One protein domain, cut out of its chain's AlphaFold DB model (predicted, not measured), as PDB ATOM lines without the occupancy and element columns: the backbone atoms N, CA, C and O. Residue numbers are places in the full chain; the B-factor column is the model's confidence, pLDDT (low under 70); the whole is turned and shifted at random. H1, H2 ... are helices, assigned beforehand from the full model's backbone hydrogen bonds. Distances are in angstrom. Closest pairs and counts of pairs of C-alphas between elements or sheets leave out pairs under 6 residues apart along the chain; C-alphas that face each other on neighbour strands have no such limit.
ATOM      1  N   GLN A  18     -30.681  20.943 -43.523       94.69
ATOM      2  CA  GLN A  18     -31.566  21.635 -44.465       94.69
ATOM      3  C   GLN A  18     -32.819  22.154 -43.760       94.69
ATOM      4  O   GLN A  18     -33.221  23.293 -43.993       94.69
ATOM      5  N   GLN A  19     -33.397  21.354 -42.862       94.81
ATOM      6  CA  GLN A  19     -34.523  21.773 -42.034       94.81
ATOM      7  C   GLN A  19     -34.150  22.968 -41.143       94.81
ATOM      8  O   GLN A  19     -34.911  23.932 -41.074       94.81
ATOM      9  N   MET A  20     -32.976  22.938 -40.498       97.00
ATOM     10  CA  MET A  20     -32.499  24.051 -39.665       97.00
ATOM     11  C   MET A  20     -32.288  25.330 -40.486       97.00
ATOM     12  O   MET A  20     -32.780  26.386 -40.094       97.00
ATOM     13  N   ILE A  21     -31.635  25.232 -41.653       97.75
ATOM     14  CA  ILE A  21     -31.450  26.356 -42.591       97.75
ATOM     15  C   ILE A  21     -32.802  26.956 -42.977       97.75
ATOM     16  O   ILE A  21     -32.993  28.165 -42.874       97.75
ATOM     17  N   HIS A  22     -33.746  26.108 -43.385       97.50
ATOM     18  CA  HIS A  22     -35.056  26.549 -43.838       97.50
ATOM     19  C   HIS A  22     -35.824  27.296 -42.741       97.50
ATOM     20  O   HIS A  22     -36.409  28.347 -42.999       97.50
ATOM     21  N   VAL A  23     -35.804  26.791 -41.503       97.88
ATOM     22  CA  VAL A  23     -36.481  27.464 -40.386       97.88
ATOM     23  C   VAL A  23     -35.800  28.781 -40.029       97.88
ATOM     24  O   VAL A  23     -36.505  29.765 -39.823       97.88
ATOM     25  N   LEU A  24     -34.465  28.848 -40.027       98.25
ATOM     26  CA  LEU A  24     -33.748  30.108 -39.804       98.25
ATOM     27  C   LEU A  24     -34.077  31.153 -40.879       98.25
ATOM     28  O   LEU A  24     -34.351  32.301 -40.547       98.25
ATOM     29  N   GLU A  25     -34.149  30.772 -42.154       98.50
ATOM     30  CA  GLU A  25     -34.568  31.680 -43.233       98.50
ATOM     31  C   GLU A  25     -36.009  32.183 -43.049       98.50
ATOM     32  O   GLU A  25     -36.293  33.368 -43.252       98.50
ATOM     33  N   MET A  26     -36.924  31.313 -42.610       98.25
ATOM     34  CA  MET A  26     -38.287  31.727 -42.266       98.25
ATOM     35  C   MET A  26     -38.310  32.691 -41.073       98.25
ATOM     36  O   MET A  26     -39.078  33.649 -41.090       98.25
ATOM     37  N   VAL A  27     -37.468  32.486 -40.056       97.31
ATOM     38  CA  VAL A  27     -37.355  33.397 -38.905       97.31
ATOM     39  C   VAL A  27     -36.875  34.777 -39.349       97.31
ATOM     40  O   VAL A  27     -37.513  35.778 -39.030       97.31
ATOM     41  N   LEU A  28     -35.809  34.837 -40.152       97.75
ATOM     42  CA  LEU A  28     -35.232  36.091 -40.654       97.75
ATOM     43  C   LEU A  28     -36.183  36.874 -41.567       97.75
ATOM     44  O   LEU A  28     -36.054  38.088 -41.710       97.75
ATOM     45  N   THR A  29     -37.152  36.193 -42.176       97.19
ATOM     46  CA  THR A  29     -38.151  36.808 -43.061       97.19
ATOM     47  C   THR A  29     -39.509  37.034 -42.394       97.19
ATOM     48  O   THR A  29     -40.424  37.517 -43.056       97.19
ATOM     49  N   GLY A  30     -39.659  36.715 -41.102       95.44
ATOM     50  CA  GLY A  30     -40.922  36.884 -40.371       95.44
ATOM     51  C   GLY A  30     -42.029  35.921 -40.819       95.44
ATOM     52  O   GLY A  30     -43.210  36.236 -40.717       95.44
ATOM     53  N   GLN A  31     -41.653  34.768 -41.377       96.31
ATOM     54  CA  GLN A  31     -42.569  33.725 -41.857       96.31
ATOM     55  C   GLN A  31     -42.636  32.509 -40.922       96.31
ATOM     56  O   GLN A  31     -43.504  31.652 -41.088       96.31
ATOM     57  N   ALA A  32     -41.719  32.402 -39.957       95.38
ATOM     58  CA  ALA A  32     -41.698  31.293 -39.013       95.38
ATOM     59  C   ALA A  32     -42.769  31.454 -37.931       95.38
ATOM     60  O   ALA A  32     -42.955  32.528 -37.368       95.38
ATOM     61  N   THR A  33     -43.419  30.346 -37.589       94.56
ATOM     62  CA  THR A  33     -44.269  30.242 -36.396       94.56
ATOM     63  C   THR A  33     -43.485  29.664 -35.218       94.56
ATOM     64  O   THR A  33     -42.507  28.937 -35.427       94.56
ATOM     65  N   ASP A  34     -43.969  29.871 -33.990       94.12
ATOM     66  CA  ASP A  34     -43.434  29.198 -32.793       94.12
ATOM     67  C   ASP A  34     -43.360  27.677 -32.977       94.12
ATOM     68  O   ASP A  34     -42.412  27.028 -32.549       94.12
ATOM     69  N   ASN A  35     -44.332  27.091 -33.682       93.69
ATOM     70  CA  ASN A  35     -44.344  25.659 -33.954       93.69
ATOM     71  C   ASN A  35     -43.205  25.229 -34.894       93.69
ATOM     72  O   ASN A  35     -42.598  24.181 -34.680       93.69
ATOM     73  N   ASN A  36     -42.876  26.024 -35.922       95.00
ATOM     74  CA  ASN A  36     -41.718  25.736 -36.777       95.00
ATOM     75  C   ASN A  36     -40.422  25.738 -35.963       95.00
ATOM     76  O   ASN A  36     -39.588  24.847 -36.145       95.00
ATOM     77  N   TRP A  37     -40.286  26.714 -35.062       96.00
ATOM     78  CA  TRP A  37     -39.145  26.828 -34.165       96.00
ATOM     79  C   TRP A  37     -39.058  25.633 -33.210       96.00
ATOM     80  O   TRP A  37     -38.079  24.890 -33.242       96.00
ATOM     81  N   GLN A  38     -40.117  25.377 -32.438       94.88
ATOM     82  CA  GLN A  38     -40.161  24.317 -31.427       94.88
ATOM     83  C   GLN A  38     -39.947  22.922 -32.018       94.88
ATOM     84  O   GLN A  38     -39.190  22.129 -31.460       94.88
ATOM     85  N   MET A  39     -40.543  22.614 -33.176       93.56
ATOM     86  CA  MET A  39     -40.313  21.317 -33.816       93.56
ATOM     87  C   MET A  39     -38.858  21.143 -34.283       93.56
ATOM     88  O   MET A  39     -38.356  20.024 -34.282       93.56
ATOM     89  N   THR A  40     -38.165  22.228 -34.637       95.62
ATOM     90  CA  THR A  40     -36.797  22.171 -35.176       95.62
ATOM     91  C   THR A  40     -35.725  22.238 -34.082       95.62
ATOM     92  O   THR A  40     -34.771  21.466 -34.118       95.62
ATOM     93  N   PHE A  41     -35.873  23.127 -33.095       96.38
ATOM     94  CA  PHE A  41     -34.839  23.416 -32.090       96.38
ATOM     95  C   PHE A  41     -35.178  22.910 -30.680       96.38
ATOM     96  O   PHE A  41     -34.285  22.803 -29.836       96.38
ATOM     97  N   GLY A  42     -36.438  22.534 -30.431       93.75
ATOM     98  CA  GLY A  42     -36.926  22.126 -29.110       93.75
ATOM     99  C   GLY A  42     -36.501  20.721 -28.664       93.75
ATOM    100  O   GLY A  42     -36.714  20.356 -27.509       93.75
ATOM    101  N   MET A  43     -35.892  19.915 -29.541       92.38
ATOM    102  CA  MET A  43     -35.398  18.573 -29.208       92.38
ATOM    103  C   MET A  43     -33.915  18.401 -29.534       92.38
ATOM    104  O   MET A  43     -33.443  18.823 -30.583       92.38
ATOM    105  N   ILE A  44     -33.204  17.693 -28.651       93.81
ATOM    106  CA  ILE A  44     -31.773  17.379 -28.788       93.81
ATOM    107  C   ILE A  44     -31.503  16.529 -30.041       93.81
ATOM    108  O   ILE A  44     -32.114  15.473 -30.249       93.81
ATOM    109  N   ILE A  45     -30.496  16.925 -30.816       93.56
ATOM    110  CA  ILE A  45     -30.011  16.254 -32.019       93.56
ATOM    111  C   ILE A  45     -28.875  15.294 -31.643       93.56
ATOM    112  O   ILE A  45     -27.692  15.602 -31.673       93.56
ATOM    113  N   ARG A  46     -29.224  14.046 -31.314       92.00
ATOM    114  CA  ARG A  46     -28.232  13.041 -30.866       92.00
ATOM    115  C   ARG A  46     -27.287  12.532 -31.954       92.00
ATOM    116  O   ARG A  46     -26.296  11.880 -31.652       92.00
ATOM    117  N   HIS A  47     -27.655  12.719 -33.214       90.69
ATOM    118  CA  HIS A  47     -27.042  12.010 -34.333       90.69
ATOM    119  C   HIS A  47     -26.007  12.834 -35.107       90.69
ATOM    120  O   HIS A  47     -25.386  12.292 -36.015       90.69
ATOM    121  N   SER A  48     -25.873  14.121 -34.790       93.75
ATOM    122  CA  SER A  48     -24.844  15.013 -35.319       93.75
ATOM    123  C   SER A  48     -24.485  16.000 -34.210       93.75
ATOM    124  O   SER A  48     -25.278  16.901 -33.926       93.75
ATOM    125  N   PRO A  49     -23.336  15.807 -33.543       94.25
ATOM    126  CA  PRO A  49     -22.839  16.747 -32.544       94.25
ATOM    127  C   PRO A  49     -22.679  18.168 -33.096       94.25
ATOM    128  O   PRO A  49     -22.898  19.130 -32.372       94.25
ATOM    129  N   GLU A  50     -22.345  18.307 -34.380       95.31
ATOM    130  CA  GLU A  50     -22.178  19.593 -35.059       95.31
ATOM    131  C   GLU A  50     -23.504  20.358 -35.131       95.31
ATOM    132  O   GLU A  50     -23.569  21.530 -34.764       95.31
ATOM    133  N   LEU A  51     -24.587  19.685 -35.535       96.06
ATOM    134  CA  LEU A  51     -25.921  20.290 -35.551       96.06
ATOM    135  C   LEU A  51     -26.451  20.560 -34.142       96.06
ATOM    136  O   LEU A  51     -27.179  21.527 -33.945       96.06
ATOM    137  N   GLU A  52     -26.084  19.741 -33.158       96.81
ATOM    138  CA  GLU A  52     -26.447  19.987 -31.762       96.81
ATOM    139  C   GLU A  52     -25.783  21.251 -31.201       96.81
ATOM    140  O   GLU A  52     -26.429  21.994 -30.465       96.81
ATOM    141  N   ILE A  53     -24.531  21.536 -31.581       97.31
ATOM    142  CA  ILE A  53     -23.851  22.789 -31.216       97.31
ATOM    143  C   ILE A  53     -24.618  23.987 -31.784       97.31
ATOM    144  O   ILE A  53     -24.937  24.913 -31.041       97.31
ATOM    145  N   VAL A  54     -24.979  23.936 -33.070       97.56
ATOM    146  CA  VAL A  54     -25.778  24.991 -33.714       97.56
ATOM    147  C   VAL A  54     -27.147  25.132 -33.044       97.56
ATOM    148  O   VAL A  54     -27.599  26.240 -32.763       97.56
ATOM    149  N   ARG A  55     -27.812  24.012 -32.734       97.62
ATOM    150  CA  ARG A  55     -29.097  24.015 -32.023       97.62
ATOM    151  C   ARG A  55     -28.976  24.720 -30.674       97.62
ATOM    152  O   ARG A  55     -29.872  25.477 -30.311       97.62
ATOM    153  N   GLN A  56     -27.890  24.478 -29.946       98.19
ATOM    154  CA  GLN A  56     -27.682  25.095 -28.645       98.19
ATOM    155  C   GLN A  56     -27.445  26.605 -28.757       98.19
ATOM    156  O   GLN A  56     -28.083  27.351 -28.025       98.19
ATOM    157  N   GLN A  57     -26.647  27.059 -29.728       98.06
ATOM    158  CA  GLN A  57     -26.491  28.493 -30.014       98.06
ATOM    159  C   GLN A  57     -27.845  29.166 -30.295       98.06
ATOM    160  O   GLN A  57     -28.125  30.237 -29.765       98.06
ATOM    161  N   CYS A  58     -28.715  28.524 -31.085       98.25
ATOM    162  CA  CYS A  58     -30.065  29.031 -31.338       98.25
ATOM    163  C   CYS A  58     -30.904  29.168 -30.055       98.25
ATOM    164  O   CYS A  58     -31.631  30.150 -29.919       98.25
ATOM    165  N   LEU A  59     -30.818  28.209 -29.124       97.88
ATOM    166  CA  LEU A  59     -31.538  28.288 -27.847       97.88
ATOM    167  C   LEU A  59     -31.011  29.407 -26.944       97.88
ATOM    168  O   LEU A  59     -31.806  30.103 -26.319       97.88
ATOM    169  N   ASP A  60     -29.694  29.605 -26.902       98.25
ATOM    170  CA  ASP A  60     -29.085  30.674 -26.103       98.25
ATOM    171  C   ASP A  60     -29.550  32.064 -26.610       98.25
ATOM    172  O   ASP A  60     -29.809  32.989 -25.830       98.25
ATOM    173  N   ILE A  61     -29.735  32.199 -27.931       98.19
ATOM    174  CA  ILE A  61     -30.320  33.392 -28.564       98.19
ATOM    175  C   ILE A  61     -31.809  33.530 -28.214       98.19
ATOM    176  O   ILE A  61     -32.258  34.630 -27.894       98.19
ATOM    177  N   GLU A  62     -32.585  32.443 -28.260       97.25
ATOM    178  CA  GLU A  62     -34.007  32.439 -27.879       97.25
ATOM    179  C   GLU A  62     -34.223  32.921 -26.451       97.25
ATOM    180  O   GLU A  62     -35.058  33.801 -26.236       97.25
ATOM    181  N   GLU A  63     -33.435  32.420 -25.502       96.88
ATOM    182  CA  GLU A  63     -33.517  32.824 -24.098       96.88
ATOM    183  C   GLU A  63     -33.335  34.340 -23.920       96.88
ATOM    184  O   GLU A  63     -34.019  34.964 -23.107       96.88
ATOM    185  N   SER A  64     -32.453  34.947 -24.717       96.56
ATOM    186  CA  SER A  64     -32.078  36.359 -24.584       96.56
ATOM    187  C   SER A  64     -32.918  37.316 -25.435       96.56
ATOM    188  O   SER A  64     -33.048  38.496 -25.100       96.56
ATOM    189  N   HIS A  65     -33.443  36.846 -26.568       96.62
ATOM    190  CA  HIS A  65     -33.949  37.714 -27.633       96.62
ATOM    191  C   HIS A  65     -35.334  37.350 -28.168       96.62
ATOM    192  O   HIS A  65     -35.811  38.056 -29.065       96.62
ATOM    193  N   SER A  66     -35.986  36.309 -27.645       93.56
ATOM    194  CA  SER A  66     -37.380  36.011 -27.982       93.56
ATOM    195  C   SER A  66     -38.299  37.157 -27.547       93.56
ATOM    196  O   SER A  66     -38.241  37.622 -26.407       93.56
ATOM    197  N   ILE A  67     -39.146  37.636 -28.464       91.62
ATOM    198  CA  ILE A  67     -40.089  38.742 -28.199       91.62
ATOM    199  C   ILE A  67     -41.518  38.257 -27.921       91.62
ATOM    200  O   ILE A  67     -42.381  39.058 -27.561       91.62
ATOM    201  N   GLY A  68     -41.760  36.944 -28.002       80.69
ATOM    202  CA  GLY A  68     -43.068  36.324 -27.788       80.69
ATOM    203  C   GLY A  68     -44.134  36.775 -28.795       80.69
ATOM    204  O   GLY A  68     -43.849  37.455 -29.778       80.69
ATOM    205  N   ASN A  69     -45.396  36.418 -28.527       67.69
ATOM    206  CA  ASN A  69     -46.542  36.751 -29.384       67.69
ATOM    207  C   ASN A  69     -46.998  38.212 -29.194       67.69
ATOM    208  O   ASN A  69     -48.110  38.503 -28.745       67.69
ATOM    209  N   GLN A  70     -46.090  39.144 -29.464       67.00
ATOM    210  CA  GLN A  70     -46.398  40.558 -29.657       67.00
ATOM    211  C   GLN A  70     -46.936  40.748 -31.087       67.00
ATOM    212  O   GLN A  70     -46.837  39.844 -31.906       67.00
ATOM    213  N   MET A  71     -47.502  41.910 -31.440       78.38
ATOM    214  CA  MET A  71     -48.013  42.204 -32.805       78.38
ATOM    215  C   MET A  71     -46.926  42.209 -33.914       78.38
ATOM    216  O   MET A  71     -47.125  42.796 -34.977       78.38
ATOM    217  N   SER A  72     -45.765  41.603 -33.669       86.94
ATOM    218  CA  SER A  72     -44.657  41.455 -34.602       86.94
ATOM    219  C   SER A  72     -44.804  40.155 -35.402       86.94
ATOM    220  O   SER A  72     -45.138  39.125 -34.820       86.94
ATOM    221  N   PRO A  73     -44.508  40.155 -36.712       89.94
ATOM    222  CA  PRO A  73     -44.376  38.917 -37.482       89.94
ATOM    223  C   PRO A  73     -43.083  38.144 -37.155       89.94
ATOM    224  O   PRO A  73     -42.906  37.018 -37.612       89.94
ATOM    225  N   TYR A  74     -42.161  38.738 -36.395       94.12
ATOM    226  CA  TYR A  74     -40.888  38.123 -36.026       94.12
ATOM    227  C   TYR A  74     -40.958  37.472 -34.647       94.12
ATOM    228  O   TYR A  74     -41.536  38.035 -33.721       94.12
ATOM    229  N   LEU A  75     -40.293  36.323 -34.501       95.00
ATOM    230  CA  LEU A  75     -40.172  35.616 -33.219       95.00
ATOM    231  C   LEU A  75     -39.104  36.235 -32.293       95.00
ATOM    232  O   LEU A  75     -39.135  36.034 -31.080       95.00
ATOM    233  N   PHE A  76     -38.170  37.014 -32.853       96.94
ATOM    234  CA  PHE A  76     -37.010  37.568 -32.150       96.94
ATOM    235  C   PHE A  76     -36.894  39.077 -32.355       96.94
ATOM    236  O   PHE A  76     -37.384  39.632 -33.339       96.94
ATOM    237  N   SER A  77     -36.192  39.731 -31.430       96.69
ATOM    238  CA  SER A  77     -35.748  41.121 -31.580       96.69
ATOM    239  C   SER A  77     -34.773  41.283 -32.753       96.69
ATOM    240  O   SER A  77     -34.151  40.314 -33.185       96.69
ATOM    241  N   GLU A  78     -34.564  42.515 -33.223       96.19
ATOM    242  CA  GLU A  78     -33.602  42.808 -34.299       96.19
ATOM    243  C   GLU A  78     -32.187  42.291 -33.989       96.19
ATOM    244  O   GLU A  78     -31.525  41.733 -34.864       96.19
ATOM    245  N   GLN A  79     -31.744  42.404 -32.731       97.75
ATOM    246  CA  GLN A  79     -30.456  41.869 -32.288       97.75
ATOM    247  C   GLN A  79     -30.416  40.336 -32.378       97.75
ATOM    248  O   GLN A  79     -29.425  39.777 -32.844       97.75
ATOM    249  N   GLY A  80     -31.499  39.660 -31.980       97.81
ATOM    250  CA  GLY A  80     -31.616  38.209 -32.120       97.81
ATOM    251  C   GLY A  80     -31.596  37.767 -33.583       97.81
ATOM    252  O   GLY A  80     -30.895  36.821 -33.924       97.81
ATOM    253  N   LEU A  81     -32.290  38.486 -34.471       98.12
ATOM    254  CA  LEU A  81     -32.278  38.202 -35.910       98.12
ATOM    255  C   LEU A  81     -30.879  38.368 -36.518       98.12
ATOM    256  O   LEU A  81     -30.473  37.541 -37.330       98.12
ATOM    257  N   ALA A  82     -30.119  39.387 -36.108       98.44
ATOM    258  CA  ALA A  82     -28.736  39.552 -36.553       98.44
ATOM    259  C   ALA A  82     -27.858  38.356 -36.135       98.44
ATOM    260  O   ALA A  82     -27.170  37.784 -36.974       98.44
ATOM    261  N   GLN A  83     -27.958  37.910 -34.880       98.56
ATOM    262  CA  GLN A  83     -27.203  36.746 -34.396       98.56
ATOM    263  C   GLN A  83     -27.626  35.444 -35.096       98.56
ATOM    264  O   GLN A  83     -26.779  34.646 -35.489       98.56
ATOM    265  N   LEU A  84     -28.928  35.237 -35.325       98.50
ATOM    266  CA  LEU A  84     -29.422  34.077 -36.077       98.50
ATOM    267  C   LEU A  84     -28.983  34.099 -37.545       98.50
ATOM    268  O   LEU A  84     -28.817  33.039 -38.148       98.50
ATOM    269  N   SER A  85     -28.774  35.284 -38.125       98.50
ATOM    270  CA  SER A  85     -28.192  35.419 -39.461       98.50
ATOM    271  C   SER A  85     -26.747  34.920 -39.495       98.50
ATOM    272  O   SER A  85     -26.379  34.221 -40.439       98.50
ATOM    273  N   ASP A  86     -25.946  35.218 -38.474       98.38
ATOM    274  CA  ASP A  86     -24.569  34.718 -38.376       98.38
ATOM    275  C   ASP A  86     -24.553  33.189 -38.216       98.38
ATOM    276  O   ASP A  86     -23.873  32.490 -38.971       98.38
ATOM    277  N   VAL A  87     -25.409  32.652 -37.338       98.06
ATOM    278  CA  VAL A  87     -25.590  31.199 -37.166       98.06
ATOM    279  C   VAL A  87     -26.002  30.524 -38.480       98.06
ATOM    280  O   VAL A  87     -25.514  29.443 -38.808       98.06
ATOM    281  N   LEU A  88     -26.871  31.152 -39.279       98.19
ATOM    282  CA  LEU A  88     -27.273  30.629 -40.586       98.19
ATOM    283  C   LEU A  88     -26.094  30.541 -41.567       98.19
ATOM    284  O   LEU A  88     -26.018  29.588 -42.349       98.19
ATOM    285  N   VAL A  89     -25.184  31.518 -41.547       97.81
ATOM    286  CA  VAL A  89     -23.973  31.503 -42.382       97.81
ATOM    287  C   VAL A  89     -23.050  30.360 -41.960       97.81
ATOM    288  O   VAL A  89     -22.633  29.578 -42.817       97.81
ATOM    289  N   GLU A  90     -22.790  30.214 -40.660       96.19
ATOM    290  CA  GLU A  90     -21.981  29.117 -40.111       96.19
ATOM    291  C   GLU A  90     -22.581  27.751 -40.461       96.19
ATOM    292  O   GLU A  90     -21.900  26.875 -41.000       96.19
ATOM    293  N   LEU A  91     -23.889  27.594 -40.246       96.31
ATOM    294  CA  LEU A  91     -24.617  26.368 -40.546       96.31
ATOM    295  C   LEU A  91     -24.505  25.995 -42.026       96.31
ATOM    296  O   LEU A  91     -24.303  24.822 -42.332       96.31
ATOM    297  N   LYS A  92     -24.599  26.956 -42.955       96.31
ATOM    298  CA  LYS A  92     -24.438  26.709 -44.401       96.31
ATOM    299  C   LYS A  92     -23.019  26.272 -44.783       96.31
ATOM    300  O   LYS A  92     -22.867  25.570 -45.782       96.31
ATOM    301  N   ALA A  93     -22.008  26.647 -44.000       94.69
ATOM    302  CA  ALA A  93     -20.612  26.302 -44.252       94.69
ATOM    303  C   ALA A  93     -20.211  24.902 -43.743       94.69
ATOM    304  O   ALA A  93     -19.218  24.361 -44.216       94.69
ATOM    305  N   LEU A  94     -20.981  24.278 -42.840       88.44
ATOM    306  CA  LEU A  94     -20.635  22.980 -42.226       88.44
ATOM    307  C   LEU A  94     -20.456  21.802 -43.207       88.44
ATOM    308  O   LEU A  94     -19.853  20.803 -42.833       88.44
ATOM    309  N   ASN A  95     -20.980  21.900 -44.431       68.19
ATOM    310  CA  ASN A  95     -20.912  20.840 -45.447       68.19
ATOM    311  C   ASN A  95     -20.288  21.320 -46.773       68.19
ATOM    312  O   ASN A  95     -20.578  20.748 -47.828       68.19
TER     313      ASN A  95
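What this domain is: This is residues 18 to 95 of the 96 residues of an uncharacterized protein of gamma proteobacterium IMCC1989 (UniProt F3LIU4). Four helices run by turns in opposite ways round a small four-sided cluster: a long hairpin of nearly aligned helices, H3 and H4, makes one side, and the shorter H1 and H2 cover the other. The long link 66 to 77 loops out at one end, reaching Met 71. The 78 printed residues, all-helix in class, hold H1, H2, H3 and H4 in that order, with no named strand. The whole is compact, with a radius of gyration of the C-alphas of 11.7 A, and spans 36 by 22 by 20 A.

How they stand to each other: H1, residues 18 to 28, touches H2, residues 34 to 41, as a helical hairpin at a steep tilt of 40 degrees; the closest C-alphas, of Met 20 and Thr 40, are 6.5 A apart. H2 only just touches H3, residues 49 to 65, with 3 pairs of C-alphas within 8 A and residues 55 to 59 of H3 alone; the closest are Phe 41 and Arg 55, 5.8 A. This hairpin has a steep tilt of 36 degrees, only just past shallow. H3 and H4, residues 78 to 93, form a hairpin at a shallow tilt of 7 degrees, with the C-alphas of His 65 and Gly 80 closest at 5.1 A. H4 also touches H1, opposite ways at a shallow tilt of 24 degrees; C-alphas 28 and 81 are closest, 6.0 A. The packing is part aligned, part crossed: two of the four touching pairs have shallow tilts. H2 and H4 are apart; H1 and H3 are only just apart, closest 8.4 A. In H1, H2, H3 and H4 every O i to N i+4 pair is within hydrogen-bond range.

Where its parts are: H1 begins at C-alpha 18 (-31.566, 21.635, -44.465) and is 15.4 A long. H3, 24.2 A long, begins at C-alpha 49 (-22.839, 16.747, -32.544). H4, 23.2 A, ends at C-alpha 93 (-20.612, 26.302, -44.252).

The domain as a whole: The printed part has no cut. The C-alphas farthest apart, of His 47 and Met 71, are 36.8 A apart. The link H1 to H2 is tight, H2 to H3 short and H3 to H4 long. Mean pLDDT of the printed part is 94.4; residues 69, 70 and 95 are under 70.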